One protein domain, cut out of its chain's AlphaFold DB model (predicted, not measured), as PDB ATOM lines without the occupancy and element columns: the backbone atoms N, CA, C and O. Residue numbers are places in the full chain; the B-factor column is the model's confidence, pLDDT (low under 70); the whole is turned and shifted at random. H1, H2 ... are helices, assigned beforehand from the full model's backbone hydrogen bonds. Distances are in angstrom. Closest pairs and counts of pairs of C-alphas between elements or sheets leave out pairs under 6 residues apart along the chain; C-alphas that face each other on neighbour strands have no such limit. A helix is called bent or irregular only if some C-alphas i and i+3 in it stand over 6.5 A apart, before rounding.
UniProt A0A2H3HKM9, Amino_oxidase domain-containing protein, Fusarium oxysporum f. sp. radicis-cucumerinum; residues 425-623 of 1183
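AT A GLANCE: This is residues 425 to 623 of the 1183 residues of the protein "Amino_oxidase domain-containing protein" of Fusarium oxysporum f. sp. radicis-cucumerinum (UniProt A0A2H3HKM9). The picture is a loose fork of helices: the long hairpin H3 and H4, with H6 slanting alongside and meeting H3 through residues 554 to 561 of H6, makes one side, and H8, a long helix touching no other, makes a separate prong. H2 and the sharply bent H5 gather at one end of the hairpin, with the short H1 near the middle. The 199 printed residues hold nine named helices, H1 to H9 in order, and no named strand; the class is all helix, with mostly crossed packing. The whole is only just compact, close to loose, with a radius of gyration of the C-alphas of 19.6 A and spans of 58 by 45 by 35 A.

IN THESE COORDINATES: Find C-alpha 425 at (31.515, 14.595, -3.588), where H1, residues 425 to 432, begins. H2 is residues 435 to 442. H3, residues 444 to 467, is 32.9 A long, with a kink of 25 degrees near residue 457; H4, residues 470 to 490, is 30.2 A. H5, residues 508 to 532, was assigned as one helix by its hydrogen bonds but is bent: C-alphas 517 and 520 are 7.8 A apart, giving arms H5a, 508 to 517, and H5b, 520 to 532. H6 is residues 544 to 561, 24.5 A, neither bent nor irregular, but only just: C-alphas 549 and 552 are 6.2 A apart. H7 is residues 564 to 567. H8, residues 574 to 595, runs 30.8 A to C-alpha 595 at (43.026, 3.861, -4.451). H9, residues 597 to 603, is only just irregular: C-alphas 599 and 602 are 6.7 A apart.

HOW THE PARTS SIT: Start at the hub, H5, whose arms stand at a steep tilt of 63 degrees. H5a touches H2, closest C-alphas Tyr 515 and Val 438 at 5.6 A, and H5b touches H1, Gly 521 and Thr 430 at 4.3 A. H3 and H4 are a hairpin at a shallow tilt of 10 degrees, with closest C-alphas Gly 465 and Gly 473 at 3.7 A. H6 touches H3 with residues 554 to 561 alone, Ile 558 and Ile 462 at 6.9 A. H8 and H9 are close but not clearly touching. Every O i to N i+4 pair is within hydrogen-bond range in H1, H2, H3, H4 and H5a, against 8 of 9 in H5b, 11 of 14 in H6, 16 of 18 in H8 and 0 of 3 in H9, where 2 of 4 O i to N i+3 pairs are; H7 is too short for an i+4 pair.

THE WHOLE: The C-alphas of Lys 506 and Asn 572, the two farthest apart, are 60.6 A apart. The printed part has no cut. The links H4 to H5 and H5 to H6 are long. Residues 581 to 588, in H8, and 602 to 608 stand free. Confidence is under 70 at residues 498 to 506, 615 and 623.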
ATOM      1  N   GLU A 425      31.340  13.465  -2.685       94.19
ATOM      2  CA  GLU A 425      31.515  14.595  -3.588       94.19
ATOM      3  C   GLU A 425      31.830  15.898  -2.841       94.19
ATOM      4  O   GLU A 425      32.852  16.531  -3.118       94.19
ATOM      5  N   CYS A 426      31.007  16.274  -1.855       94.62
ATOM      6  CA  CYS A 426      31.165  17.514  -1.091       94.62
ATOM      7  C   CYS A 426      32.494  17.537  -0.326       94.62
ATOM      8  O   CYS A 426      33.261  18.505  -0.396       94.62
ATOM      9  N   VAL A 427      32.793  16.453   0.397       93.75
ATOM     10  CA  VAL A 427      34.014  16.331   1.202       93.75
ATOM     11  C   VAL A 427      35.237  16.130   0.308       93.75
ATOM     12  O   VAL A 427      36.281  16.738   0.547       93.75
ATOM     13  N   GLY A 428      35.112  15.329  -0.751       94.31
ATOM     14  CA  GLY A 428      36.180  15.060  -1.706       94.31
ATOM     15  C   GLY A 428      36.605  16.312  -2.465       94.31
ATOM     16  O   GLY A 428      37.794  16.626  -2.482       94.31
ATOM     17  N   ALA A 429      35.659  17.079  -3.017       94.75
ATOM     18  CA  ALA A 429      35.958  18.297  -3.770       94.75
ATOM     19  C   ALA A 429      36.625  19.359  -2.886       94.75
ATOM     20  O   ALA A 429      37.617  19.969  -3.281       94.75
ATOM     21  N   THR A 430      36.135  19.541  -1.658       94.94
ATOM     22  CA  THR A 430      36.663  20.560  -0.733       94.94
ATOM     23  C   THR A 430      37.953  20.154  -0.013       94.94
ATOM     24  O   THR A 430      38.597  21.018   0.583       94.94
ATOM     25  N   THR A 431      38.363  18.883  -0.094       93.38
ATOM     26  CA  THR A 431      39.589  18.364   0.545       93.38
ATOM     27  C   THR A 431      40.698  18.038  -0.458       93.38
ATOM     28  O   THR A 431      41.871  18.282  -0.185       93.38
ATOM     29  N   LEU A 432      40.354  17.453  -1.608       93.50
ATOM     30  CA  LEU A 432      41.326  16.945  -2.580       93.50
ATOM     31  C   LEU A 432      41.682  17.963  -3.661       93.50
ATOM     32  O   LEU A 432      42.718  17.799  -4.310       93.50
ATOM     33  N   TYR A 433      40.862  18.995  -3.876       93.19
ATOM     34  CA  TYR A 433      41.180  20.023  -4.860       93.19
ATOM     35  C   TYR A 433      42.471  20.745  -4.472       93.19
ATOM     36  O   TYR A 433      42.580  21.300  -3.375       93.19
ATOM     37  N   ARG A 434      43.470  20.691  -5.361       90.00
ATOM     38  CA  ARG A 434      44.798  21.301  -5.177       90.00
ATOM     39  C   ARG A 434      45.434  21.028  -3.804       90.00
ATOM     40  O   ARG A 434      46.131  21.868  -3.246       90.00
ATOM     41  N   PHE A 435      45.235  19.823  -3.261       91.06
ATOM     42  CA  PHE A 435      45.798  19.447  -1.956       91.06
ATOM     43  C   PHE A 435      47.340  19.483  -1.930       91.06
ATOM     44  O   PHE A 435      47.927  19.625  -0.861       91.06
ATOM     45  N   GLY A 436      47.998  19.380  -3.095       89.06
ATOM     46  CA  GLY A 436      49.449  19.534  -3.232       89.06
ATOM     47  C   GLY A 436      49.949  20.902  -2.761       89.06
ATOM     48  O   GLY A 436      50.951  20.959  -2.051       89.06
ATOM     49  N   ASP A 437      49.202  21.976  -3.039       89.44
ATOM     50  CA  ASP A 437      49.523  23.322  -2.545       89.44
ATOM     51  C   ASP A 437      49.479  23.364  -1.012       89.44
ATOM     52  O   ASP A 437      50.376  23.898  -0.365       89.44
ATOM     53  N   VAL A 438      48.460  22.737  -0.414       90.44
ATOM     54  CA  VAL A 438      48.309  22.649   1.045       90.44
ATOM     55  C   VAL A 438      49.479  21.881   1.655       90.44
ATOM     56  O   VAL A 438      50.110  22.355   2.597       90.44
ATOM     57  N   VAL A 439      49.800  20.710   1.102       92.00
ATOM     58  CA  VAL A 439      50.907  19.870   1.577       92.00
ATOM     59  C   VAL A 439      52.252  20.588   1.447       92.00
ATOM     60  O   VAL A 439      53.067  20.470   2.361       92.00
ATOM     61  N   GLY A 440      52.479  21.352   0.376       88.12
ATOM     62  CA  GLY A 440      53.693  22.155   0.219       88.12
ATOM     63  C   GLY A 440      53.803  23.287   1.243       88.12
ATOM     64  O   GLY A 440      54.885  23.521   1.771       88.12
ATOM     65  N   GLN A 441      52.683  23.929   1.595       88.38
ATOM     66  CA  GLN A 441      52.654  25.062   2.528       88.38
ATOM     67  C   GLN A 441      52.715  24.661   4.011       88.38
ATOM     68  O   GLN A 441      53.384  25.327   4.796       88.38
ATOM     69  N   VAL A 442      52.025  23.590   4.424       90.50
ATOM     70  CA  VAL A 442      51.948  23.191   5.849       90.50
ATOM     71  C   VAL A 442      52.637  21.864   6.174       90.50
ATOM     72  O   VAL A 442      52.904  21.585   7.343       90.50
ATOM     73  N   GLY A 443      52.967  21.051   5.170       90.19
ATOM     74  CA  GLY A 443      53.530  19.709   5.326       90.19
ATOM     75  C   GLY A 443      52.477  18.592   5.363       90.19
ATOM     76  O   GLY A 443      51.376  18.745   5.895       90.19
ATOM     77  N   MET A 444      52.846  17.418   4.835       92.56
ATOM     78  CA  MET A 444      51.978  16.230   4.785       92.56
ATOM     79  C   MET A 444      51.478  15.771   6.169       92.56
ATOM     80  O   MET A 444      50.290  15.468   6.269       92.56
ATOM     81  N   PRO A 445      52.296  15.748   7.248       92.81
ATOM     82  CA  PRO A 445      51.809  15.339   8.568       92.81
ATOM     83  C   PRO A 445      50.675  16.230   9.088       92.81
ATOM     84  O   PRO A 445      49.676  15.721   9.584       92.81
ATOM     85  N   SER A 446      50.790  17.553   8.915       92.19
ATOM     86  CA  SER A 446      49.755  18.512   9.320       92.19
ATOM     87  C   SER A 446      48.454  18.308   8.536       92.19
ATOM     88  O   SER A 446      47.380  18.211   9.138       92.19
ATOM     89  N   PHE A 447      48.551  18.156   7.209       94.00
ATOM     90  CA  PHE A 447      47.408  17.863   6.342       94.00
ATOM     91  C   PHE A 447      46.733  16.526   6.689       94.00
ATOM     92  O   PHE A 447      45.504  16.454   6.773       94.00
ATOM     93  N   ALA A 448      47.517  15.469   6.916       93.56
ATOM     94  CA  ALA A 448      47.004  14.149   7.262       93.56
ATOM     95  C   ALA A 448      46.310  14.157   8.630       93.56
ATOM     96  O   ALA A 448      45.172  13.709   8.723       93.56
ATOM     97  N   LEU A 449      46.939  14.730   9.665       94.12
ATOM     98  CA  LEU A 449      46.361  14.823  11.010       94.12
ATOM     99  C   LEU A 449      45.036  15.588  11.011       94.12
ATOM    100  O   LEU A 449      44.073  15.117  11.610       94.12
ATOM    101  N   TYR A 450      44.951  16.718  10.301       94.94
ATOM    102  CA  TYR A 450      43.707  17.486  10.207       94.94
ATOM    103  C   TYR A 450      42.572  16.654   9.593       94.94
ATOM    104  O   TYR A 450      41.476  16.582  10.148       94.94
ATOM    105  N   ASN A 451      42.834  15.997   8.459       93.62
ATOM    106  CA  ASN A 451      41.812  15.224   7.753       93.62
ATOM    107  C   ASN A 451      41.455  13.913   8.469       93.62
ATOM    108  O   ASN A 451      40.288  13.531   8.461       93.62
ATOM    109  N   VAL A 452      42.413  13.263   9.141       93.00
ATOM    110  CA  VAL A 452      42.147  12.131  10.045       93.00
ATOM    111  C   VAL A 452      41.283  12.586  11.218       93.00
ATOM    112  O   VAL A 452      40.319  11.908  11.546       93.00
ATOM    113  N   GLY A 453      41.552  13.754  11.803       93.56
ATOM    114  CA  GLY A 453      40.702  14.339  12.838       93.56
ATOM    115  C   GLY A 453      39.291  14.652  12.347       93.56
ATOM    116  O   GLY A 453      38.318  14.367  13.036       93.56
ATOM    117  N   PHE A 454      39.162  15.212  11.145       93.06
ATOM    118  CA  PHE A 454      37.874  15.592  10.567       93.06
ATOM    119  C   PHE A 454      37.015  14.381  10.173       93.06
ATOM    120  O   PHE A 454      35.845  14.313  10.551       93.06
ATOM    121  N   LEU A 455      37.579  13.421   9.434       91.88
ATOM    122  CA  LEU A 455      36.866  12.213   8.996       91.88
ATOM    123  C   LEU A 455      36.739  11.191  10.130       91.88
ATOM    124  O   LEU A 455      35.668  10.631  10.352       91.88
ATOM    125  N   GLY A 456      37.820  10.980  10.880       90.50
ATOM    126  CA  GLY A 456      37.843  10.096  12.041       90.50
ATOM    127  C   GLY A 456      36.968  10.615  13.175       90.50
ATOM    128  O   GLY A 456      36.299   9.817  13.817       90.50
ATOM    129  N   GLY A 457      36.888  11.933  13.383       91.62
ATOM    130  CA  GLY A 457      35.965  12.547  14.340       91.62
ATOM    131  C   GLY A 457      34.500  12.304  13.980       91.62
ATOM    132  O   GLY A 457      33.714  11.945  14.854       91.62
ATOM    133  N   GLN A 458      34.135  12.411  12.698       90.38
ATOM    134  CA  GLN A 458      32.794  12.040  12.227       90.38
ATOM    135  C   GLN A 458      32.504  10.557  12.490       90.38
ATOM    136  O   GLN A 458      31.490  10.233  13.102       90.38
ATOM    137  N   LEU A 459      33.415   9.664  12.089       89.38
ATOM    138  CA  LEU A 459      33.249   8.221  12.259       89.38
ATOM    139  C   LEU A 459      33.160   7.818  13.740       89.38
ATOM    140  O   LEU A 459      32.227   7.125  14.136       89.38
ATOM    141  N   LEU A 460      34.098   8.282  14.570       90.25
ATOM    142  CA  LEU A 460      34.125   8.001  16.005       90.25
ATOM    143  C   LEU A 460      32.882   8.562  16.697       90.25
ATOM    144  O   LEU A 460      32.263   7.865  17.499       90.25
ATOM    145  N   GLY A 461      32.503   9.800  16.377       88.06
ATOM    146  CA  GLY A 461      31.328  10.429  16.964       88.06
ATOM    147  C   GLY A 461      30.041   9.679  16.629       88.06
ATOM    148  O   GLY A 461      29.197   9.490  17.501       88.06
ATOM    149  N   ILE A 462      29.925   9.161  15.404       86.25
ATOM    150  CA  ILE A 462      28.814   8.301  14.990       86.25
ATOM    151  C   ILE A 462      28.827   6.968  15.751       86.25
ATOM    152  O   ILE A 462      27.790   6.577  16.288       86.25
ATOM    153  N   ILE A 463      29.974   6.283  15.836       85.88
ATOM    154  CA  ILE A 463      30.101   4.985  16.523       85.88
ATOM    155  C   ILE A 463      29.736   5.120  18.005       85.88
ATOM    156  O   ILE A 463      28.900   4.373  18.512       85.88
ATOM    157  N   VAL A 464      30.309   6.106  18.701       87.62
ATOM    158  CA  VAL A 464      30.016   6.368  20.119       87.62
ATOM    159  C   VAL A 464      28.576   6.856  20.300       87.62
ATOM    160  O   VAL A 464      27.919   6.489  21.273       87.62
ATOM    161  N   GLY A 465      28.057   7.635  19.347       82.50
ATOM    162  CA  GLY A 465      26.670   8.092  19.332       82.50
ATOM    163  C   GLY A 465      25.663   6.942  19.324       82.50
ATOM    164  O   GLY A 465      24.695   6.986  20.084       82.50
ATOM    165  N   HIS A 466      25.925   5.902  18.525       79.62
ATOM    166  CA  HIS A 466      25.103   4.689  18.462       79.62
ATOM    167  C   HIS A 466      25.344   3.738  19.643       79.62
ATOM    168  O   HIS A 466      24.405   3.097  20.105       79.62
ATOM    169  N   ALA A 467      26.580   3.645  20.147       80.88
ATOM    170  CA  ALA A 467      26.928   2.754  21.258       80.88
ATOM    171  C   ALA A 467      26.500   3.287  22.639       80.88
ATOM    172  O   ALA A 467      26.307   2.500  23.565       80.88
ATOM    173  N   ALA A 468      26.375   4.610  22.795       88.94
ATOM    174  CA  ALA A 468      26.053   5.260  24.062       88.94
ATOM    175  C   ALA A 468      24.882   6.250  23.935       88.94
ATOM    176  O   ALA A 468      23.731   5.886  24.165       88.94
ATOM    177  N   THR A 469      25.161   7.520  23.625       83.31
ATOM    178  CA  THR A 469      24.146   8.573  23.434       83.31
ATOM    179  C   THR A 469      24.613   9.576  22.377       83.31
ATOM    180  O   THR A 469      25.824   9.782  22.252       83.31
ATOM    181  N   PRO A 470      23.704  10.287  21.676       76.81
ATOM    182  CA  PRO A 470      24.085  11.299  20.685       76.81
ATOM    183  C   PRO A 470      25.040  12.370  21.230       76.81
ATOM    184  O   PRO A 470      25.976  12.772  20.546       76.81
ATOM    185  N   TRP A 471      24.852  12.784  22.487       82.19
ATOM    186  CA  TRP A 471      25.738  13.737  23.162       82.19
ATOM    187  C   TRP A 471      27.130  13.163  23.432       82.19
ATOM    188  O   TRP A 471      28.121  13.840  23.170       82.19
ATOM    189  N   ALA A 472      27.228  11.914  23.900       88.06
ATOM    190  CA  ALA A 472      28.521  11.248  24.067       88.06
ATOM    191  C   ALA A 472      29.257  11.107  22.725       88.06
ATOM    192  O   ALA A 472      30.461  11.349  22.653       88.06
ATOM    193  N   GLY A 473      28.519  10.792  21.655       88.06
ATOM    194  CA  GLY A 473      29.032  10.779  20.288       88.06
ATOM    195  C   GLY A 473      29.578  12.134  19.845       88.06
ATOM    196  O   GLY A 473      30.723  12.224  19.409       88.06
ATOM    197  N   ALA A 474      28.805  13.208  20.023       86.38
ATOM    198  CA  ALA A 474      29.243  14.561  19.690       86.38
ATOM    199  C   ALA A 474      30.527  14.947  20.442       86.38
ATOM    200  O   ALA A 474      31.472  15.436  19.826       86.38
ATOM    201  N   ILE A 475      30.598  14.669  21.749       90.31
ATOM    202  CA  ILE A 475      31.785  14.954  22.568       90.31
ATOM    203  C   ILE A 475      33.000  14.161  22.070       90.31
ATOM    204  O   ILE A 475      34.067  14.744  21.897       90.31
ATOM    205  N   ALA A 476      32.852  12.861  21.798       92.69
ATOM    206  CA  ALA A 476      33.947  12.029  21.298       92.69
ATOM    207  C   ALA A 476      34.440  12.488  19.914       92.69
ATOM    208  O   ALA A 476      35.646  12.602  19.690       92.69
ATOM    209  N   GLY A 477      33.513  12.798  19.004       91.56
ATOM    210  CA  GLY A 477      33.829  13.250  17.652       91.56
ATOM    211  C   GLY A 477      34.503  14.622  17.621       91.56
ATOM    212  O   GLY A 477      35.573  14.764  17.026       91.56
ATOM    213  N   PHE A 478      33.931  15.619  18.311       92.75
ATOM    214  CA  PHE A 478      34.554  16.939  18.443       92.75
ATOM    215  C   PHE A 478      35.873  16.865  19.215       92.75
ATOM    216  O   PHE A 478      36.829  17.530  18.829       92.75
ATOM    217  N   GLY A 479      35.958  16.027  20.251       92.56
ATOM    218  CA  GLY A 479      37.184  15.791  21.010       92.56
ATOM    219  C   GLY A 479      38.325  15.308  20.117       92.56
ATOM    220  O   GLY A 479      39.376  15.945  20.079       92.56
ATOM    221  N   LEU A 480      38.105  14.246  19.331       94.56
ATOM    222  CA  LEU A 480      39.104  13.751  18.380       94.56
ATOM    223  C   LEU A 480      39.469  14.814  17.334       94.56
ATOM    224  O   LEU A 480      40.651  15.026  17.072       94.56
ATOM    225  N   TYR A 481      38.478  15.519  16.778       94.38
ATOM    226  CA  TYR A 481      38.725  16.593  15.816       94.38
ATOM    227  C   TYR A 481      39.614  17.698  16.401       94.38
ATOM    228  O   TYR A 481      40.608  18.062  15.775       94.38
ATOM    229  N   PHE A 482      39.315  18.205  17.601       94.25
ATOM    230  CA  PHE A 482      40.096  19.275  18.227       94.25
ATOM    231  C   PHE A 482      41.490  18.815  18.678       94.25
ATOM    232  O   PHE A 482      42.441  19.586  18.551       94.25
ATOM    233  N   ILE A 483      41.649  17.563  19.126       94.31
ATOM    234  CA  ILE A 483      42.965  16.974  19.440       94.31
ATOM    235  C   ILE A 483      43.828  16.903  18.177       94.31
ATOM    236  O   ILE A 483      44.961  17.387  18.156       94.31
ATOM    237  N   CYS A 484      43.285  16.341  17.099       95.00
ATOM    238  CA  CYS A 484      43.981  16.244  15.822       95.00
ATOM    239  C   CYS A 484      44.227  17.618  15.182       95.00
ATOM    240  O   CYS A 484      45.254  17.805  14.533       95.00
ATOM    241  N   LEU A 485      43.332  18.587  15.390       93.69
ATOM    242  CA  LEU A 485      43.525  19.975  14.980       93.69
ATOM    243  C   LEU A 485      44.710  20.605  15.714       93.69
ATOM    244  O   LEU A 485      45.588  21.176  15.074       93.69
ATOM    245  N   ALA A 486      44.772  20.468  17.040       92.06
ATOM    246  CA  ALA A 486      45.894  20.965  17.829       92.06
ATOM    247  C   ALA A 486      47.215  20.315  17.387       92.06
ATOM    248  O   ALA A 486      48.191  21.019  17.134       92.06
ATOM    249  N   ALA A 487      47.227  18.993  17.188       92.44
ATOM    250  CA  ALA A 487      48.388  18.279  16.660       92.44
ATOM    251  C   ALA A 487      48.780  18.778  15.255       92.44
ATOM    252  O   ALA A 487      49.950  19.054  14.997       92.44
ATOM    253  N   SER A 488      47.807  18.967  14.361       92.94
ATOM    254  CA  SER A 488      48.022  19.499  13.010       92.94
ATOM    255  C   SER A 488      48.684  20.879  13.030       92.94
ATOM    256  O   SER A 488      49.596  21.118  12.238       92.94
ATOM    257  N   LEU A 489      48.285  21.758  13.957       89.31
ATOM    258  CA  LEU A 489      48.876  23.086  14.131       89.31
ATOM    259  C   LEU A 489      50.311  23.033  14.685       89.31
ATOM    260  O   LEU A 489      51.132  23.871  14.312       89.31
ATOM    261  N   ILE A 490      50.626  22.051  15.539       88.75
ATOM    262  CA  ILE A 490      51.970  21.854  16.112       88.75
ATOM    263  C   ILE A 490      52.952  21.347  15.049       88.75
ATOM    264  O   ILE A 490      54.048  21.886  14.914       88.75
ATOM    265  N   PHE A 491      52.556  20.338  14.269       89.62
ATOM    266  CA  PHE A 491      53.410  19.726  13.242       89.62
ATOM    267  C   PHE A 491      53.482  20.529  11.933       89.62
ATOM    268  O   PHE A 491      54.159  20.110  10.990       89.62
ATOM    269  N   ALA A 492      52.789  21.668  11.847       88.38
ATOM    270  CA  ALA A 492      52.753  22.482  10.645       88.38
ATOM    271  C   ALA A 492      54.010  23.335  10.444       88.38
ATOM    272  O   ALA A 492      54.502  24.030  11.347       88.38
ATOM    273  N   ARG A 493      54.465  23.360   9.192       87.12
ATOM    274  CA  ARG A 493      55.438  24.343   8.707       87.12
ATOM    275  C   ARG A 493      54.777  25.715   8.577       87.12
ATOM    276  O   ARG A 493      53.556  25.823   8.465       87.12
ATOM    277  N   THR A 494      55.577  26.773   8.674       81.56
ATOM    278  CA  THR A 494      55.124  28.138   8.375       81.56
ATOM    279  C   THR A 494      54.811  28.245   6.883       81.56
ATOM    280  O   THR A 494      55.702  27.949   6.096       81.56
ATOM    281  N   PRO A 495      53.593  28.658   6.492       82.62
ATOM    282  CA  PRO A 495      53.279  28.891   5.087       82.62
ATOM    283  C   PRO A 495      54.057  30.088   4.539       82.62
ATOM    284  O   PRO A 495      53.996  31.176   5.118       82.62
ATOM    285  N   ASP A 496      54.728  29.893   3.408       74.69
ATOM    286  CA  ASP A 496      55.533  30.917   2.735       74.69
ATOM    287  C   ASP A 496      54.681  31.795   1.800       74.69
ATOM    288  O   ASP A 496      55.017  32.945   1.525       74.69
ATOM    289  N   ALA A 497      53.536  31.281   1.335       70.00
ATOM    290  CA  ALA A 497      52.577  32.030   0.531       70.00
ATOM    291  C   ALA A 497      51.474  32.628   1.422       70.00
ATOM    292  O   ALA A 497      50.663  31.915   2.023       70.00
ATOM    293  N   HIS A 498      51.397  33.956   1.506       62.53
ATOM    294  CA  HIS A 498      50.376  34.658   2.291       62.53
ATOM    295  C   HIS A 498      49.110  34.913   1.457       62.53
ATOM    296  O   HIS A 498      48.992  35.931   0.784       62.53
ATOM    297  N   GLY A 499      48.156  33.977   1.505       55.38
ATOM    298  CA  GLY A 499      46.972  33.969   0.630       55.38
ATOM    299  C   GLY A 499      45.612  34.288   1.260       55.38
ATOM    300  O   GLY A 499      44.601  34.311   0.562       55.38
ATOM    301  N   ALA A 500      45.540  34.500   2.575       54.91
ATOM    302  CA  ALA A 500      44.275  34.763   3.264       54.91
ATOM    303  C   ALA A 500      43.898  36.265   3.207       54.91
ATOM    304  O   ALA A 500      44.787  37.103   3.030       54.91
ATOM    305  N   PRO A 501      42.615  36.656   3.407       58.34
ATOM    306  CA  PRO A 501      42.241  38.061   3.611       58.34
ATOM    307  C   PRO A 501      43.196  38.713   4.619       58.34
ATOM    308  O   PRO A 501      43.483  38.086   5.635       58.34
ATOM    309  N   ARG A 502      43.677  39.945   4.372       53.41
ATOM    310  CA  ARG A 502      44.743  40.641   5.148       53.41
ATOM    311  C   ARG A 502      44.615  40.580   6.689       53.41
ATOM    312  O   ARG A 502      45.596  40.821   7.386       53.41
ATOM    313  N   LEU A 503      43.430  40.275   7.223       50.78
ATOM    314  CA  LEU A 503      43.161  40.043   8.647       50.78
ATOM    315  C   LEU A 503      43.673  38.693   9.200       50.78
ATOM    316  O   LEU A 503      43.999  38.620  10.379       50.78
ATOM    317  N   LEU A 504      43.750  37.636   8.388       55.47
ATOM    318  CA  LEU A 504      44.045  36.256   8.814       55.47
ATOM    319  C   LEU A 504      45.532  35.870   8.663       55.47
ATOM    320  O   LEU A 504      45.959  34.852   9.199       55.47
ATOM    321  N   SER A 505      46.339  36.675   7.964       56.56
ATOM    322  CA  SER A 505      47.731  36.343   7.611       56.56
ATOM    323  C   SER A 505      48.790  36.745   8.649       56.56
ATOM    324  O   SER A 505      49.957  36.411   8.476       56.56
ATOM    325  N   LYS A 506      48.424  37.441   9.737       61.31
ATOM    326  CA  LYS A 506      49.397  37.937  10.736       61.31
ATOM    327  C   LYS A 506      49.865  36.895  11.761       61.31
ATOM    328  O   LYS A 506      50.846  37.137  12.453       61.31
ATOM    329  N   ASN A 507      49.172  35.763  11.895       75.00
ATOM    330  CA  ASN A 507      49.470  34.743  12.904       75.00
ATOM    331  C   ASN A 507      49.718  33.384  12.228       75.00
ATOM    332  O   ASN A 507      48.852  32.901  11.495       75.00
ATOM    333  N   LYS A 508      50.870  32.750  12.517       76.81
ATOM    334  CA  LYS A 508      51.253  31.422  11.997       76.81
ATOM    335  C   LYS A 508      50.113  30.411  12.140       76.81
ATOM    336  O   LYS A 508      49.783  29.730  11.174       76.81
ATOM    337  N   LEU A 509      49.493  30.339  13.319       80.62
ATOM    338  CA  LEU A 509      48.440  29.362  13.619       80.62
ATOM    339  C   LEU A 509      47.203  29.561  12.737       80.62
ATOM    340  O   LEU A 509      46.641  28.598  12.225       80.62
ATOM    341  N   ILE A 510      46.811  30.817  12.521       81.50
ATOM    342  CA  ILE A 510      45.654  31.171  11.693       81.50
ATOM    343  C   ILE A 510      45.945  30.880  10.215       81.50
ATOM    344  O   ILE A 510      45.080  30.364   9.508       81.50
ATOM    345  N   SER A 511      47.173  31.143   9.759       81.94
ATOM    346  CA  SER A 511      47.596  30.834   8.390       81.94
ATOM    347  C   SER A 511      47.597  29.327   8.125       81.94
ATOM    348  O   SER A 511      47.066  28.887   7.108       81.94
ATOM    349  N   VAL A 512      48.137  28.520   9.044       86.25
ATOM    350  CA  VAL A 512      48.090  27.051   8.941       86.25
ATOM    351  C   VAL A 512      46.644  26.564   8.911       86.25
ATOM    352  O   VAL A 512      46.292  25.792   8.022       86.25
ATOM    353  N   LEU A 513      45.800  27.053   9.831       88.81
ATOM    354  CA  LEU A 513      44.380  26.702   9.889       88.81
ATOM    355  C   LEU A 513      43.677  26.990   8.558       88.81
ATOM    356  O   LEU A 513      42.941  26.140   8.068       88.81
ATOM    357  N   TYR A 514      43.928  28.152   7.947       88.50
ATOM    358  CA  TYR A 514      43.385  28.484   6.632       88.50
ATOM    359  C   TYR A 514      43.774  27.447   5.572       88.50
ATOM    360  O   TYR A 514      42.898  26.958   4.859       88.50
ATOM    361  N   TYR A 515      45.052  27.062   5.502       89.44
ATOM    362  CA  TYR A 515      45.528  26.093   4.515       89.44
ATOM    363  C   TYR A 515      44.916  24.699   4.691       89.44
ATOM    364  O   TYR A 515      44.452  24.116   3.712       89.44
ATOM    365  N   VAL A 516      44.842  24.168   5.913       90.56
ATOM    366  CA  VAL A 516      44.283  22.819   6.136       90.56
ATOM    367  C   VAL A 516      42.748  22.775   6.077       90.56
ATOM    368  O   VAL A 516      42.170  21.793   5.599       90.56
ATOM    369  N   ALA A 517      42.071  23.840   6.520       90.06
ATOM    370  CA  ALA A 517      40.615  23.868   6.668       90.06
ATOM    371  C   ALA A 517      39.878  24.494   5.467       90.06
ATOM    372  O   ALA A 517      38.838  23.989   5.040       90.06
ATOM    373  N   PHE A 518      40.400  25.573   4.882       91.44
ATOM    374  CA  PHE A 518      39.622  26.407   3.955       91.44
ATOM    375  C   PHE A 518      40.238  26.574   2.563       91.44
ATOM    376  O   PHE A 518      39.486  26.828   1.621       91.44
ATOM    377  N   TYR A 519      41.555  26.406   2.397       91.75
ATOM    378  CA  TYR A 519      42.245  26.699   1.136       91.75
ATOM    379  C   TYR A 519      41.687  25.914  -0.051       91.75
ATOM    380  O   TYR A 519      41.236  26.535  -1.004       91.75
ATOM    381  N   SER A 520      41.654  24.578   0.004       92.56
ATOM    382  CA  SER A 520      41.215  23.746  -1.130       92.56
ATOM    383  C   SER A 520      39.816  24.120  -1.627       92.56
ATOM    384  O   SER A 520      39.612  24.328  -2.823       92.56
ATOM    385  N   GLY A 521      38.859  24.292  -0.711       92.62
ATOM    386  CA  GLY A 521      37.503  24.720  -1.054       92.62
ATOM    387  C   GLY A 521      37.427  26.165  -1.567       92.62
ATOM    388  O   GLY A 521      36.726  26.434  -2.542       92.62
ATOM    389  N   ASN A 522      38.152  27.104  -0.953       91.75
ATOM    390  CA  ASN A 522      38.161  28.495  -1.414       91.75
ATOM    391  C   ASN A 522      38.865  28.646  -2.774       91.75
ATOM    392  O   ASN A 522      38.393  29.401  -3.621       91.75
ATOM    393  N   GLN A 523      39.942  27.900  -3.014       91.31
ATOM    394  CA  GLN A 523      40.645  27.878  -4.291       91.31
ATOM    395  C   GLN A 523      39.762  27.274  -5.387       91.31
ATOM    396  O   GLN A 523      39.655  27.861  -6.460       91.31
ATOM    397  N   LEU A 524      39.046  26.178  -5.101       93.25
ATOM    398  CA  LEU A 524      38.048  25.620  -6.021       93.25
ATOM    399  C   LEU A 524      36.990  26.665  -6.388       93.25
ATOM    400  O   LEU A 524      36.684  26.857  -7.559       93.25
ATOM    401  N   ARG A 525      36.465  27.389  -5.395       93.75
ATOM    402  CA  ARG A 525      35.496  28.471  -5.609       93.75
ATOM    403  C   ARG A 525      36.048  29.572  -6.521       93.75
ATOM    404  O   ARG A 525      35.336  30.032  -7.408       93.75
ATOM    405  N   HIS A 526      37.285  30.014  -6.294       90.12
ATOM    406  CA  HIS A 526      37.940  31.038  -7.112       90.12
ATOM    407  C   HIS A 526      38.157  30.568  -8.556       90.12
ATOM    408  O   HIS A 526      37.790  31.288  -9.486       90.12
ATOM    409  N   ASP A 527      38.675  29.353  -8.737       89.69
ATOM    410  CA  ASP A 527      38.931  28.775 -10.056       89.69
ATOM    411  C   ASP A 527      37.630  28.514 -10.829       89.69
ATOM    412  O   ASP A 527      37.583  28.750 -12.032       89.69
ATOM    413  N   LEU A 528      36.544  28.110 -10.158       91.56
ATOM    414  CA  LEU A 528      35.225  27.998 -10.789       91.56
ATOM    415  C   LEU A 528      34.664  29.378 -11.160       91.56
ATOM    416  O   LEU A 528      34.181  29.564 -12.277       91.56
ATOM    417  N   ASN A 529      34.758  30.363 -10.258       92.12
ATOM    418  CA  ASN A 529      34.259  31.722 -10.486       92.12
ATOM    419  C   ASN A 529      34.957  32.445 -11.644       92.12
ATOM    420  O   ASN A 529      34.313  33.281 -12.273       92.12
ATOM    421  N   SER A 530      36.210  32.104 -11.968       86.88
ATOM    422  CA  SER A 530      36.899  32.643 -13.153       86.88
ATOM    423  C   SER A 530      36.210  32.256 -14.470       86.88
ATOM    424  O   SER A 530      36.364  32.936 -15.485       86.88
ATOM    425  N   VAL A 531      35.410  31.184 -14.453       85.25
ATOM    426  CA  VAL A 531      34.630  30.717 -15.598       85.25
ATOM    427  C   VAL A 531      33.156  31.105 -15.456       85.25
ATOM    428  O   VAL A 531      32.583  31.709 -16.358       85.25
ATOM    429  N   ILE A 532      32.513  30.800 -14.331       88.38
ATOM    430  CA  ILE A 532      31.053  30.981 -14.207       88.38
ATOM    431  C   ILE A 532      30.644  32.396 -13.773       88.38
ATOM    432  O   ILE A 532      29.534  32.824 -14.084       88.38
ATOM    433  N   GLY A 533      31.525  33.133 -13.088       82.81
ATOM    434  CA  GLY A 533      31.241  34.425 -12.447       82.81
ATOM    435  C   GLY A 533      31.580  35.660 -13.286       82.81
ATOM    436  O   GLY A 533      31.698  36.751 -12.734       82.81
ATOM    437  N   ASN A 534      31.767  35.515 -14.601       80.75
ATOM    438  CA  ASN A 534      32.152  36.623 -15.479       80.75
ATOM    439  C   ASN A 534      30.974  37.553 -15.833       80.75
ATOM    440  O   ASN A 534      29.843  37.117 -16.060       80.75
ATOM    441  N   GLY A 535      31.254  38.854 -15.953       83.25
ATOM    442  CA  GLY A 535      30.282  39.861 -16.395       83.25
ATOM    443  C   GLY A 535      29.150  40.096 -15.388       83.25
ATOM    444  O   GLY A 535      29.396  40.511 -14.263       83.25
ATOM    445  N   LYS A 536      27.895  39.872 -15.811       85.94
ATOM    446  CA  LYS A 536      26.688  40.005 -14.963       85.94
ATOM    447  C   LYS A 536      26.273  38.688 -14.282       85.94
ATOM    448  O   LYS A 536      25.205  38.634 -13.672       85.94
ATOM    449  N   ASN A 537      27.061  37.621 -14.428       91.25
ATOM    450  CA  ASN A 537      26.745  36.325 -13.832       91.25
ATOM    451  C   ASN A 537      26.954  36.335 -12.314       91.25
ATOM    452  O   ASN A 537      27.731  37.122 -11.779       91.25
ATOM    453  N   TRP A 538      26.265  35.439 -11.608       93.44
ATOM    454  CA  TRP A 538      26.429  35.298 -10.166       93.44
ATOM    455  C   TRP A 538      27.687  34.484  -9.858       93.44
ATOM    456  O   TRP A 538      27.919  33.428 -10.444       93.44
ATOM    457  N   SER A 539      28.486  34.961  -8.906       92.56
ATOM    458  CA  SER A 539      29.636  34.229  -8.376       92.56
ATOM    459  C   SER A 539      29.240  33.363  -7.181       92.56
ATOM    460  O   SER A 539      28.421  33.780  -6.360       92.56
ATOM    461  N   LEU A 540      29.904  32.224  -7.005       93.69
ATOM    462  CA  LEU A 540      29.812  31.426  -5.785       93.69
ATOM    463  C   LEU A 540      30.311  32.240  -4.574       93.69
ATOM    464  O   LEU A 540      31.457  32.728  -4.594       93.69
ATOM    465  N   PRO A 541      29.490  32.389  -3.516       92.75
ATOM    466  CA  PRO A 541      29.830  33.193  -2.347       92.75
ATOM    467  C   PRO A 541      30.923  32.523  -1.512       92.75
ATOM    468  O   PRO A 541      31.071  31.305  -1.530       92.75
ATOM    469  N   PHE A 542      31.670  33.300  -0.726       88.44
ATOM    470  CA  PHE A 542      32.739  32.770   0.137       88.44
ATOM    471  C   PHE A 542      32.260  31.649   1.079       88.44
ATOM    472  O   PHE A 542      32.973  30.669   1.270       88.44
ATOM    473  N   LEU A 543      31.036  31.760   1.612       90.81
ATOM    474  CA  LEU A 543      30.445  30.763   2.512       90.81
ATOM    475  C   LEU A 543      30.132  29.418   1.837       90.81
ATOM    476  O   LEU A 543      29.995  28.425   2.542       90.81
ATOM    477  N   TRP A 544      30.070  29.350   0.502       95.00
ATOM    478  CA  TRP A 544      29.710  28.129  -0.228       95.00
ATOM    479  C   TRP A 544      30.637  26.945   0.088       95.00
ATOM    480  O   TRP A 544      30.164  25.856   0.402       95.00
ATOM    481  N   ALA A 545      31.955  27.155   0.070       93.12
ATOM    482  CA  ALA A 545      32.910  26.077   0.327       93.12
ATOM    483  C   ALA A 545      32.887  25.588   1.796       93.12
ATOM    484  O   ALA A 545      32.830  24.374   2.011       93.12
ATOM    485  N   PRO A 546      32.860  26.475   2.815       92.94
ATOM    486  CA  PRO A 546      32.598  26.074   4.196       92.94
ATOM    487  C   PRO A 546      31.262  25.350   4.392       92.94
ATOM    488  O   PRO A 546      31.218  24.390   5.158       92.94
ATOM    489  N   MET A 547      30.194  25.769   3.700       93.56
ATOM    490  CA  MET A 547      28.895  25.092   3.768       93.56
ATOM    491  C   MET A 547      29.002  23.645   3.285       93.56
ATOM    492  O   MET A 547      28.628  22.743   4.028       93.56
ATOM    493  N   LEU A 548      29.603  23.401   2.117       94.56
ATOM    494  CA  LEU A 548      29.809  22.040   1.604       94.56
ATOM    495  C   LEU A 548      30.598  21.156   2.579       94.56
ATOM    496  O   LEU A 548      30.197  20.027   2.868       94.56
ATOM    497  N   ARG A 549      31.718  21.671   3.105       93.50
ATOM    498  CA  ARG A 549      32.640  20.877   3.929       93.50
ATOM    499  C   ARG A 549      32.138  20.657   5.352       93.50
ATOM    500  O   ARG A 549      32.203  19.535   5.837       93.50
ATOM    501  N   TYR A 550      31.669  21.703   6.028       92.50
ATOM    502  CA  TYR A 550      31.409  21.685   7.475       92.50
ATOM    503  C   TYR A 550      29.926  21.677   7.847       92.50
ATOM    504  O   TYR A 550      29.608  21.480   9.016       92.50
ATOM    505  N   VAL A 551      29.024  21.861   6.878       91.81
ATOM    506  CA  VAL A 551      27.573  21.756   7.093       91.81
ATOM    507  C   VAL A 551      27.028  20.550   6.334       91.81
ATOM    508  O   VAL A 551      26.554  19.605   6.962       91.81
ATOM    509  N   SER A 552      27.159  20.526   5.004       91.38
ATOM    510  CA  SER A 552      26.589  19.460   4.177       91.38
ATOM    511  C   SER A 552      27.240  18.102   4.443       91.38
ATOM    512  O   SER A 552      26.527  17.131   4.682       91.38
ATOM    513  N   GLY A 553      28.576  18.039   4.501       90.62
ATOM    514  CA  GLY A 553      29.315  16.811   4.820       90.62
ATOM    515  C   GLY A 553      28.870  16.145   6.136       90.62
ATOM    516  O   GLY A 553      28.369  15.023   6.098       90.62
ATOM    517  N   PRO A 554      28.985  16.808   7.303       89.56
ATOM    518  CA  PRO A 554      28.591  16.215   8.581       89.56
ATOM    519  C   PRO A 554      27.112  15.816   8.663       89.56
ATOM    520  O   PRO A 554      26.809  14.753   9.204       89.56
ATOM    521  N   ILE A 555      26.191  16.615   8.105       87.94
ATOM    522  CA  ILE A 555      24.759  16.266   8.075       87.94
ATOM    523  C   ILE A 555      24.540  14.971   7.280       87.94
ATOM    524  O   ILE A 555      23.850  14.069   7.758       87.94
ATOM    525  N   LEU A 556      25.164  14.843   6.105       88.94
ATOM    526  CA  LEU A 556      25.069  13.638   5.279       88.94
ATOM    527  C   LEU A 556      25.698  12.413   5.956       88.94
ATOM    528  O   LEU A 556      25.123  11.330   5.894       88.94
ATOM    529  N   ALA A 557      26.824  12.576   6.656       88.62
ATOM    530  CA  ALA A 557      27.460  11.489   7.404       88.62
ATOM    531  C   ALA A 557      26.558  10.956   8.534       88.62
ATOM    532  O   ALA A 557      26.434   9.743   8.716       88.62
ATOM    533  N   ILE A 558      25.882  11.854   9.263       84.44
ATOM    534  CA  ILE A 558      24.905  11.477  10.292       84.44
ATOM    535  C   ILE A 558      23.750  10.700   9.656       84.44
ATOM    536  O   ILE A 558      23.404   9.627  10.139       84.44
ATOM    537  N   ILE A 559      23.180  11.185   8.554       82.81
ATOM    538  CA  ILE A 559      22.049  10.517   7.891       82.81
ATOM    539  C   ILE A 559      22.442   9.139   7.360       82.81
ATOM    540  O   ILE A 559      21.718   8.176   7.598       82.81
ATOM    541  N   PHE A 560      23.607   9.030   6.717       85.06
ATOM    542  CA  PHE A 560      24.152   7.764   6.227       85.06
ATOM    543  C   PHE A 560      24.266   6.721   7.349       85.06
ATOM    544  O   PHE A 560      23.903   5.559   7.169       85.06
ATOM    545  N   SER A 561      24.692   7.137   8.545       83.94
ATOM    546  CA  SER A 561      24.801   6.228   9.691       83.94
ATOM    547  C   SER A 561      23.463   5.683  10.197       83.94
ATOM    548  O   SER A 561      23.404   4.545  10.661       83.94
ATOM    549  N   LEU A 562      22.377   6.450  10.055       80.19
ATOM    550  CA  LEU A 562      21.037   6.041  10.484       80.19
ATOM    551  C   LEU A 562      20.415   4.971   9.568       80.19
ATOM    552  O   LEU A 562      19.398   4.384   9.938       80.19
ATOM    553  N   ALA A 563      20.996   4.710   8.391       78.19
ATOM    554  CA  ALA A 563      20.486   3.731   7.432       78.19
ATOM    555  C   ALA A 563      20.810   2.275   7.822       78.19
ATOM    556  O   ALA A 563      19.958   1.399   7.669       78.19
ATOM    557  N   TYR A 564      22.002   2.001   8.365       81.19
ATOM    558  CA  TYR A 564      22.467   0.634   8.658       81.19
ATOM    559  C   TYR A 564      21.646  -0.124   9.714       81.19
ATOM    560  O   TYR A 564      21.357  -1.296   9.477       81.19
ATOM    561  N   PRO A 565      21.204   0.489  10.835       79.88
ATOM    562  CA  PRO A 565      20.361  -0.206  11.812       79.88
ATOM    563  C   PRO A 565      19.073  -0.782  11.210       79.88
ATOM    564  O   PRO A 565      18.573  -1.796  11.684       79.88
ATOM    565  N   SER A 566      18.562  -0.173  10.134       76.62
ATOM    566  CA  SER A 566      17.339  -0.619   9.459       76.62
ATOM    567  C   SER A 566      17.515  -1.894   8.620       76.62
ATOM    568  O   SER A 566      16.529  -2.413   8.103       76.62
ATOM    569  N   PHE A 567      18.747  -2.397   8.453       82.62
ATOM    570  CA  PHE A 567      19.022  -3.642   7.721       82.62
ATOM    571  C   PHE A 567      18.671  -4.872   8.559       82.62
ATOM    572  O   PHE A 567      18.186  -5.862   8.022       82.62
ATOM    573  N   GLU A 568      18.833  -4.790   9.882       78.38
ATOM    574  CA  GLU A 568      18.512  -5.890  10.801       78.38
ATOM    575  C   GLU A 568      17.035  -6.303  10.747       78.38
ATOM    576  O   GLU A 568      16.723  -7.469  10.980       78.38
ATOM    577  N   GLU A 569      16.140  -5.374  10.396       79.69
ATOM    578  CA  GLU A 569      14.699  -5.616  10.246       79.69
ATOM    579  C   GLU A 569      14.363  -6.495   9.033       79.69
ATOM    580  O   GLU A 569      13.361  -7.204   9.054       79.69
ATOM    581  N   VAL A 570      15.190  -6.457   7.983       86.44
ATOM    582  CA  VAL A 570      14.923  -7.093   6.676       86.44
ATOM    583  C   VAL A 570      16.029  -8.067   6.250       86.44
ATOM    584  O   VAL A 570      16.061  -8.524   5.113       86.44
ATOM    585  N   LYS A 571      16.943  -8.425   7.162       86.12
ATOM    586  CA  LYS A 571      18.113  -9.281   6.876       86.12
ATOM    587  C   LYS A 571      17.780 -10.709   6.437       86.12
ATOM    588  O   LYS A 571      18.661 -11.415   5.964       86.12
ATOM    589  N   ASN A 572      16.537 -11.136   6.638       89.25
ATOM    590  CA  ASN A 572      16.031 -12.446   6.239       89.25
ATOM    591  C   ASN A 572      15.338 -12.409   4.862       89.25
ATOM    592  O   ASN A 572      14.816 -13.429   4.418       89.25
ATOM    593  N   ASP A 573      15.321 -11.259   4.181       93.62
ATOM    594  CA  ASP A 573      14.735 -11.118   2.851       93.62
ATOM    595  C   ASP A 573      15.828 -11.020   1.764       93.62
ATOM    596  O   ASP A 573      16.625 -10.070   1.764       93.62
ATOM    597  N   PRO A 574      15.892 -11.976   0.817       92.62
ATOM    598  CA  PRO A 574      16.927 -12.002  -0.213       92.62
ATOM    599  C   PRO A 574      16.878 -10.800  -1.170       92.62
ATOM    600  O   PRO A 574      17.933 -10.373  -1.646       92.62
ATOM    601  N   LEU A 575      15.703 -10.220  -1.444       93.56
ATOM    602  CA  LEU A 575      15.579  -9.070  -2.348       93.56
ATOM    603  C   LEU A 575      16.117  -7.792  -1.693       93.56
ATOM    604  O   LEU A 575      16.828  -7.017  -2.337       93.56
ATOM    605  N   TYR A 576      15.873  -7.608  -0.391       93.00
ATOM    606  CA  TYR A 576      16.460  -6.497   0.365       93.00
ATOM    607  C   TYR A 576      17.966  -6.684   0.573       93.00
ATOM    608  O   TYR A 576      18.702  -5.699   0.518       93.00
ATOM    609  N   ILE A 577      18.460  -7.917   0.751       93.50
ATOM    610  CA  ILE A 577      19.909  -8.190   0.759       93.50
ATOM    611  C   ILE A 577      20.537  -7.801  -0.578       93.50
ATOM    612  O   ILE A 577      21.574  -7.137  -0.599       93.50
ATOM    613  N   LEU A 578      19.914  -8.179  -1.694       94.00
ATOM    614  CA  LEU A 578      20.398  -7.819  -3.022       94.00
ATOM    615  C   LEU A 578      20.447  -6.295  -3.195       94.00
ATOM    616  O   LEU A 578      21.492  -5.770  -3.574       94.00
ATOM    617  N   GLY A 579      19.381  -5.574  -2.839       92.69
ATOM    618  CA  GLY A 579      19.380  -4.107  -2.850       92.69
ATOM    619  C   GLY A 579      20.491  -3.499  -1.983       92.69
ATOM    620  O   GLY A 579      21.171  -2.560  -2.406       92.69
ATOM    621  N   PHE A 580      20.753  -4.080  -0.808       92.94
ATOM    622  CA  PHE A 580      21.841  -3.658   0.074       92.94
ATOM    623  C   PHE A 580      23.214  -3.865  -0.582       92.94
ATOM    624  O   PHE A 580      24.056  -2.966  -0.536       92.94
ATOM    625  N   ILE A 581      23.432  -5.002  -1.256       94.50
ATOM    626  CA  ILE A 581      24.655  -5.281  -2.026       94.50
ATOM    627  C   ILE A 581      24.815  -4.276  -3.172       94.50
ATOM    628  O   ILE A 581      25.888  -3.688  -3.308       94.50
ATOM    629  N   VAL A 582      23.761  -4.032  -3.960       93.62
ATOM    630  CA  VAL A 582      23.772  -3.053  -5.064       93.62
ATOM    631  C   VAL A 582      24.184  -1.668  -4.554       93.62
ATOM    632  O   VAL A 582      25.067  -1.036  -5.134       93.62
ATOM    633  N   ALA A 583      23.638  -1.219  -3.422       92.44
ATOM    634  CA  ALA A 583      24.038   0.051  -2.820       92.44
ATOM    635  C   ALA A 583      25.517   0.064  -2.374       92.44
ATOM    636  O   ALA A 583      26.194   1.075  -2.542       92.44
ATOM    637  N   HIS A 584      26.059  -1.043  -1.854       93.12
ATOM    638  CA  HIS A 584      27.465  -1.125  -1.425       93.12
ATOM    639  C   HIS A 584      28.461  -1.219  -2.582       93.12
ATOM    640  O   HIS A 584      29.593  -0.753  -2.444       93.12
ATOM    641  N   LEU A 585      28.061  -1.762  -3.735       93.94
ATOM    642  CA  LEU A 585      28.904  -1.745  -4.934       93.94
ATOM    643  C   LEU A 585      29.268  -0.309  -5.337       93.94
ATOM    644  O   LEU A 585      30.404  -0.064  -5.743       93.94
ATOM    645  N   LEU A 586      28.364   0.658  -5.142       93.56
ATOM    646  CA  LEU A 586      28.670   2.081  -5.318       93.56
ATOM    647  C   LEU A 586      29.821   2.533  -4.408       93.56
ATOM    648  O   LEU A 586      30.760   3.182  -4.868       93.56
ATOM    649  N   LEU A 587      29.778   2.184  -3.118       92.44
ATOM    650  CA  LEU A 587      30.823   2.562  -2.156       92.44
ATOM    651  C   LEU A 587      32.175   1.977  -2.580       92.44
ATOM    652  O   LEU A 587      33.195   2.668  -2.532       92.44
ATOM    653  N   VAL A 588      32.172   0.729  -3.058       92.94
ATOM    654  CA  VAL A 588      33.360   0.067  -3.607       92.94
ATOM    655  C   VAL A 588      33.912   0.845  -4.803       92.94
ATOM    656  O   VAL A 588      35.118   1.084  -4.850       92.94
ATOM    657  N   TRP A 589      33.073   1.330  -5.724       92.44
ATOM    658  CA  TRP A 589      33.528   2.155  -6.852       92.44
ATOM    659  C   TRP A 589      34.176   3.474  -6.417       92.44
ATOM    660  O   TRP A 589      35.208   3.859  -6.975       92.44
ATOM    661  N   CYS A 590      33.639   4.140  -5.392       93.12
ATOM    662  CA  CYS A 590      34.276   5.314  -4.790       93.12
ATOM    663  C   CYS A 590      35.666   4.982  -4.221       93.12
ATOM    664  O   CYS A 590      36.632   5.700  -4.496       93.12
ATOM    665  N   VAL A 591      35.794   3.873  -3.481       92.06
ATOM    666  CA  VAL A 591      37.073   3.425  -2.897       92.06
ATOM    667  C   VAL A 591      38.081   3.047  -3.985       92.06
ATOM    668  O   VAL A 591      39.228   3.497  -3.933       92.06
ATOM    669  N   ILE A 592      37.665   2.301  -5.014       93.12
ATOM    670  CA  ILE A 592      38.513   1.969  -6.170       93.12
ATOM    671  C   ILE A 592      38.971   3.250  -6.871       93.12
ATOM    672  O   ILE A 592      40.137   3.356  -7.232       93.12
ATOM    673  N   GLY A 593      38.109   4.257  -7.026       90.81
ATOM    674  CA  GLY A 593      38.503   5.538  -7.619       90.81
ATOM    675  C   GLY A 593      39.569   6.276  -6.814       90.81
ATOM    676  O   GLY A 593      40.455   6.908  -7.393       90.81
ATOM    677  N   PHE A 594      39.514   6.160  -5.489       91.50
ATOM    678  CA  PHE A 594      40.480   6.784  -4.597       91.50
ATOM    679  C   PHE A 594      41.836   6.056  -4.589       91.50
ATOM    680  O   PHE A 594      42.882   6.714  -4.649       91.50
ATOM    681  N   VAL A 595      41.823   4.717  -4.542       92.69
ATOM    682  CA  VAL A 595      43.026   3.861  -4.451       92.69
ATOM    683  C   VAL A 595      43.649   3.598  -5.827       92.69
ATOM    684  O   VAL A 595      44.857   3.756  -6.005       92.69
ATOM    685  N   PHE A 596      42.827   3.270  -6.824       93.88
ATOM    686  CA  PHE A 596      43.213   2.887  -8.187       93.88
ATOM    687  C   PHE A 596      42.599   3.820  -9.255       93.88
ATOM    688  O   PHE A 596      41.915   3.366 -10.177       93.88
ATOM    689  N   PRO A 597      42.885   5.139  -9.230       91.81
ATOM    690  CA  PRO A 597      42.254   6.116 -10.128       91.81
ATOM    691  C   PRO A 597      42.487   5.849 -11.624       91.81
ATOM    692  O   PRO A 597      41.732   6.332 -12.466       91.81
ATOM    693  N   ARG A 598      43.531   5.090 -11.985       91.31
ATOM    694  CA  ARG A 598      43.845   4.746 -13.382       91.31
ATOM    695  C   ARG A 598      42.813   3.814 -14.020       91.31
ATOM    696  O   ARG A 598      42.664   3.864 -15.233       91.31
ATOM    697  N   TRP A 599      42.081   3.012 -13.243       92.94
ATOM    698  CA  TRP A 599      41.080   2.077 -13.782       92.94
ATOM    699  C   TRP A 599      39.931   2.803 -14.497       92.94
ATOM    700  O   TRP A 599      39.393   2.308 -15.480       92.94
ATOM    701  N   PHE A 600      39.625   4.032 -14.075       93.31
ATOM    702  CA  PHE A 600      38.590   4.868 -14.687       93.31
ATOM    703  C   PHE A 600      39.059   5.627 -15.938       93.31
ATOM    704  O   PHE A 600      38.260   6.328 -16.556       93.31
ATOM    705  N   ASN A 601      40.323   5.489 -16.356       91.12
ATOM    706  CA  ASN A 601      40.810   6.094 -17.603       91.12
ATOM    707  C   ASN A 601      40.113   5.530 -18.849       91.12
ATOM    708  O   ASN A 601      40.130   6.182 -19.886       91.12
ATOM    709  N   ILE A 602      39.461   4.365 -18.747       92.38
ATOM    710  CA  ILE A 602      38.612   3.816 -19.813       92.38
ATOM    711  C   ILE A 602      37.425   4.728 -20.160       92.38
ATOM    712  O   ILE A 602      36.882   4.610 -21.252       92.38
ATOM    713  N   PHE A 603      37.048   5.649 -19.267       92.62
ATOM    714  CA  PHE A 603      35.950   6.599 -19.466       92.62
ATOM    715  C   PHE A 603      36.412   8.023 -19.807       92.62
ATOM    716  O   PHE A 603      35.600   8.942 -19.849       92.62
ATOM    717  N   ILE A 604      37.718   8.242 -19.989       91.25
ATOM    718  CA  ILE A 604      38.292   9.568 -20.239       91.25
ATOM    719  C   ILE A 604      39.198   9.476 -21.460       91.25
ATOM    720  O   ILE A 604      40.083   8.621 -21.515       91.25
ATOM    721  N   ILE A 605      39.013  10.367 -22.431       88.69
ATOM    722  CA  ILE A 605      39.917  10.462 -23.581       88.69
ATOM    723  C   ILE A 605      41.368  10.757 -23.140       88.69
ATOM    724  O   ILE A 605      41.558  11.522 -22.188       88.69
ATOM    725  N   PRO A 606      42.395  10.157 -23.782       86.50
ATOM    726  CA  PRO A 606      43.795  10.293 -23.364       86.50
ATOM    727  C   PRO A 606      44.260  11.741 -23.196       86.50
ATOM    728  O   PRO A 606      44.983  12.052 -22.254       86.50
ATOM    729  N   GLU A 607      43.777  12.639 -24.056       84.38
ATOM    730  CA  GLU A 607      44.118  14.062 -24.065       84.38
ATOM    731  C   GLU A 607      43.704  14.777 -22.766       84.38
ATOM    732  O   GLU A 607      44.274  15.806 -22.421       84.38
ATOM    733  N   ARG A 608      42.739  14.218 -22.026       87.38
ATOM    734  CA  ARG A 608      42.174  14.787 -20.794       87.38
ATOM    735  C   ARG A 608      42.578  14.041 -19.525       87.38
ATOM    736  O   ARG A 608      42.108  14.364 -18.432       87.38
ATOM    737  N   HIS A 609      43.441  13.023 -19.621       87.50
ATOM    738  CA  HIS A 609      43.881  12.238 -18.453       87.50
ATOM    739  C   HIS A 609      44.573  13.089 -17.394       87.50
ATOM    740  O   HIS A 609      44.480  12.765 -16.209       87.50
ATOM    741  N   ASP A 610      45.208  14.174 -17.827       86.44
ATOM    742  CA  ASP A 610      46.018  15.066 -17.012       86.44
ATOM    743  C   ASP A 610      45.357  16.423 -16.726       86.44
ATOM    744  O   ASP A 610      45.991  17.273 -16.112       86.44
ATOM    745  N   ASP A 611      44.064  16.606 -17.031       85.50
ATOM    746  CA  ASP A 611      43.305  17.833 -16.701       85.50
ATOM    747  C   ASP A 611      43.340  18.187 -15.199       85.50
ATOM    748  O   ASP A 611      43.081  19.324 -14.804       85.50
ATOM    749  N   TRP A 612      43.631  17.207 -14.345       84.81
ATOM    750  CA  TRP A 612      43.772  17.367 -12.898       84.81
ATOM    751  C   TRP A 612      45.134  17.927 -12.480       84.81
ATOM    752  O   TRP A 612      45.250  18.467 -11.379       84.81
ATOM    753  N   LYS A 613      46.175  17.748 -13.307       80.12
ATOM    754  CA  LYS A 613      47.521  18.237 -13.011       80.12
ATOM    755  C   LYS A 613      47.478  19.751 -13.072       80.12
ATOM    756  O   LYS A 613      47.045  20.334 -14.061       80.12
ATOM    757  N   GLN A 614      47.906  20.370 -11.988       73.62
ATOM    758  CA  GLN A 614      48.092  21.803 -11.893       73.62
ATOM    759  C   GLN A 614      49.494  22.032 -11.329       73.62
ATOM    760  O   GLN A 614      49.923  21.245 -10.477       73.62
ATOM    761  N   PRO A 615      50.204  23.058 -11.807       69.19
ATOM    762  CA  PRO A 615      51.496  23.429 -11.256       69.19
ATOM    763  C   PRO A 615      51.345  23.823  -9.786       69.19
ATOM    764  O   PRO A 615      50.316  24.381  -9.389       69.19
ATOM    765  N   TYR A 616      52.374  23.554  -8.983       75.50
ATOM    766  CA  TYR A 616      52.431  24.048  -7.611       75.50
ATOM    767  C   TYR A 616      52.486  25.581  -7.618       75.50
ATOM    768  O   TYR A 616      53.509  26.181  -7.943       75.50
ATOM    769  N   ALA A 617      51.363  26.218  -7.288       77.19
ATOM    770  CA  ALA A 617      51.217  27.672  -7.359       77.19
ATOM    771  C   ALA A 617      50.164  28.178  -6.354       77.19
ATOM    772  O   ALA A 617      49.049  28.546  -6.746       77.19
ATOM    773  N   PRO A 618      50.464  28.169  -5.042       80.38
ATOM    774  CA  PRO A 618      49.485  28.495  -4.010       80.38
ATOM    775  C   PRO A 618      48.839  29.876  -4.199       80.38
ATOM    776  O   PRO A 618      49.533  30.885  -4.286       80.38
ATOM    777  N   ASN A 619      47.501  29.930  -4.187       77.94
ATOM    778  CA  ASN A 619      46.668  31.132  -4.401       77.94
ATOM    779  C   ASN A 619      46.701  31.742  -5.817       77.94
ATOM    780  O   ASN A 619      46.143  32.819  -6.024       77.94
ATOM    781  N   VAL A 620      47.309  31.068  -6.795       80.12
ATOM    782  CA  VAL A 620      47.290  31.495  -8.204       80.12
ATOM    783  C   VAL A 620      46.085  30.876  -8.908       80.12
ATOM    784  O   VAL A 620      45.777  29.704  -8.690       80.12
ATOM    785  N   LEU A 621      45.382  31.648  -9.741       78.44
ATOM    786  CA  LEU A 621      44.226  31.158 -10.498       78.44
ATOM    787  C   LEU A 621      44.643  30.162 -11.587       78.44
ATOM    788  O   LEU A 621      45.690  30.290 -12.218       78.44
ATOM    789  N   ARG A 622      43.783  29.180 -11.849       73.69
ATOM    790  CA  ARG A 622      43.978  28.227 -12.948       73.69
ATOM    791  C   ARG A 622      44.013  28.940 -14.312       73.69
ATOM    792  O   ARG A 622      43.058  29.623 -14.671       73.69
ATOM    793  N   GLY A 623      45.073  28.710 -15.095       61.88
ATOM    794  CA  GLY A 623      45.193  29.180 -16.486       61.88
ATOM    795  C   GLY A 623      45.725  30.608 -16.681       61.88
ATOM    796  O   GLY A 623      45.536  31.169 -17.757       61.88
TER     797      GLY A 623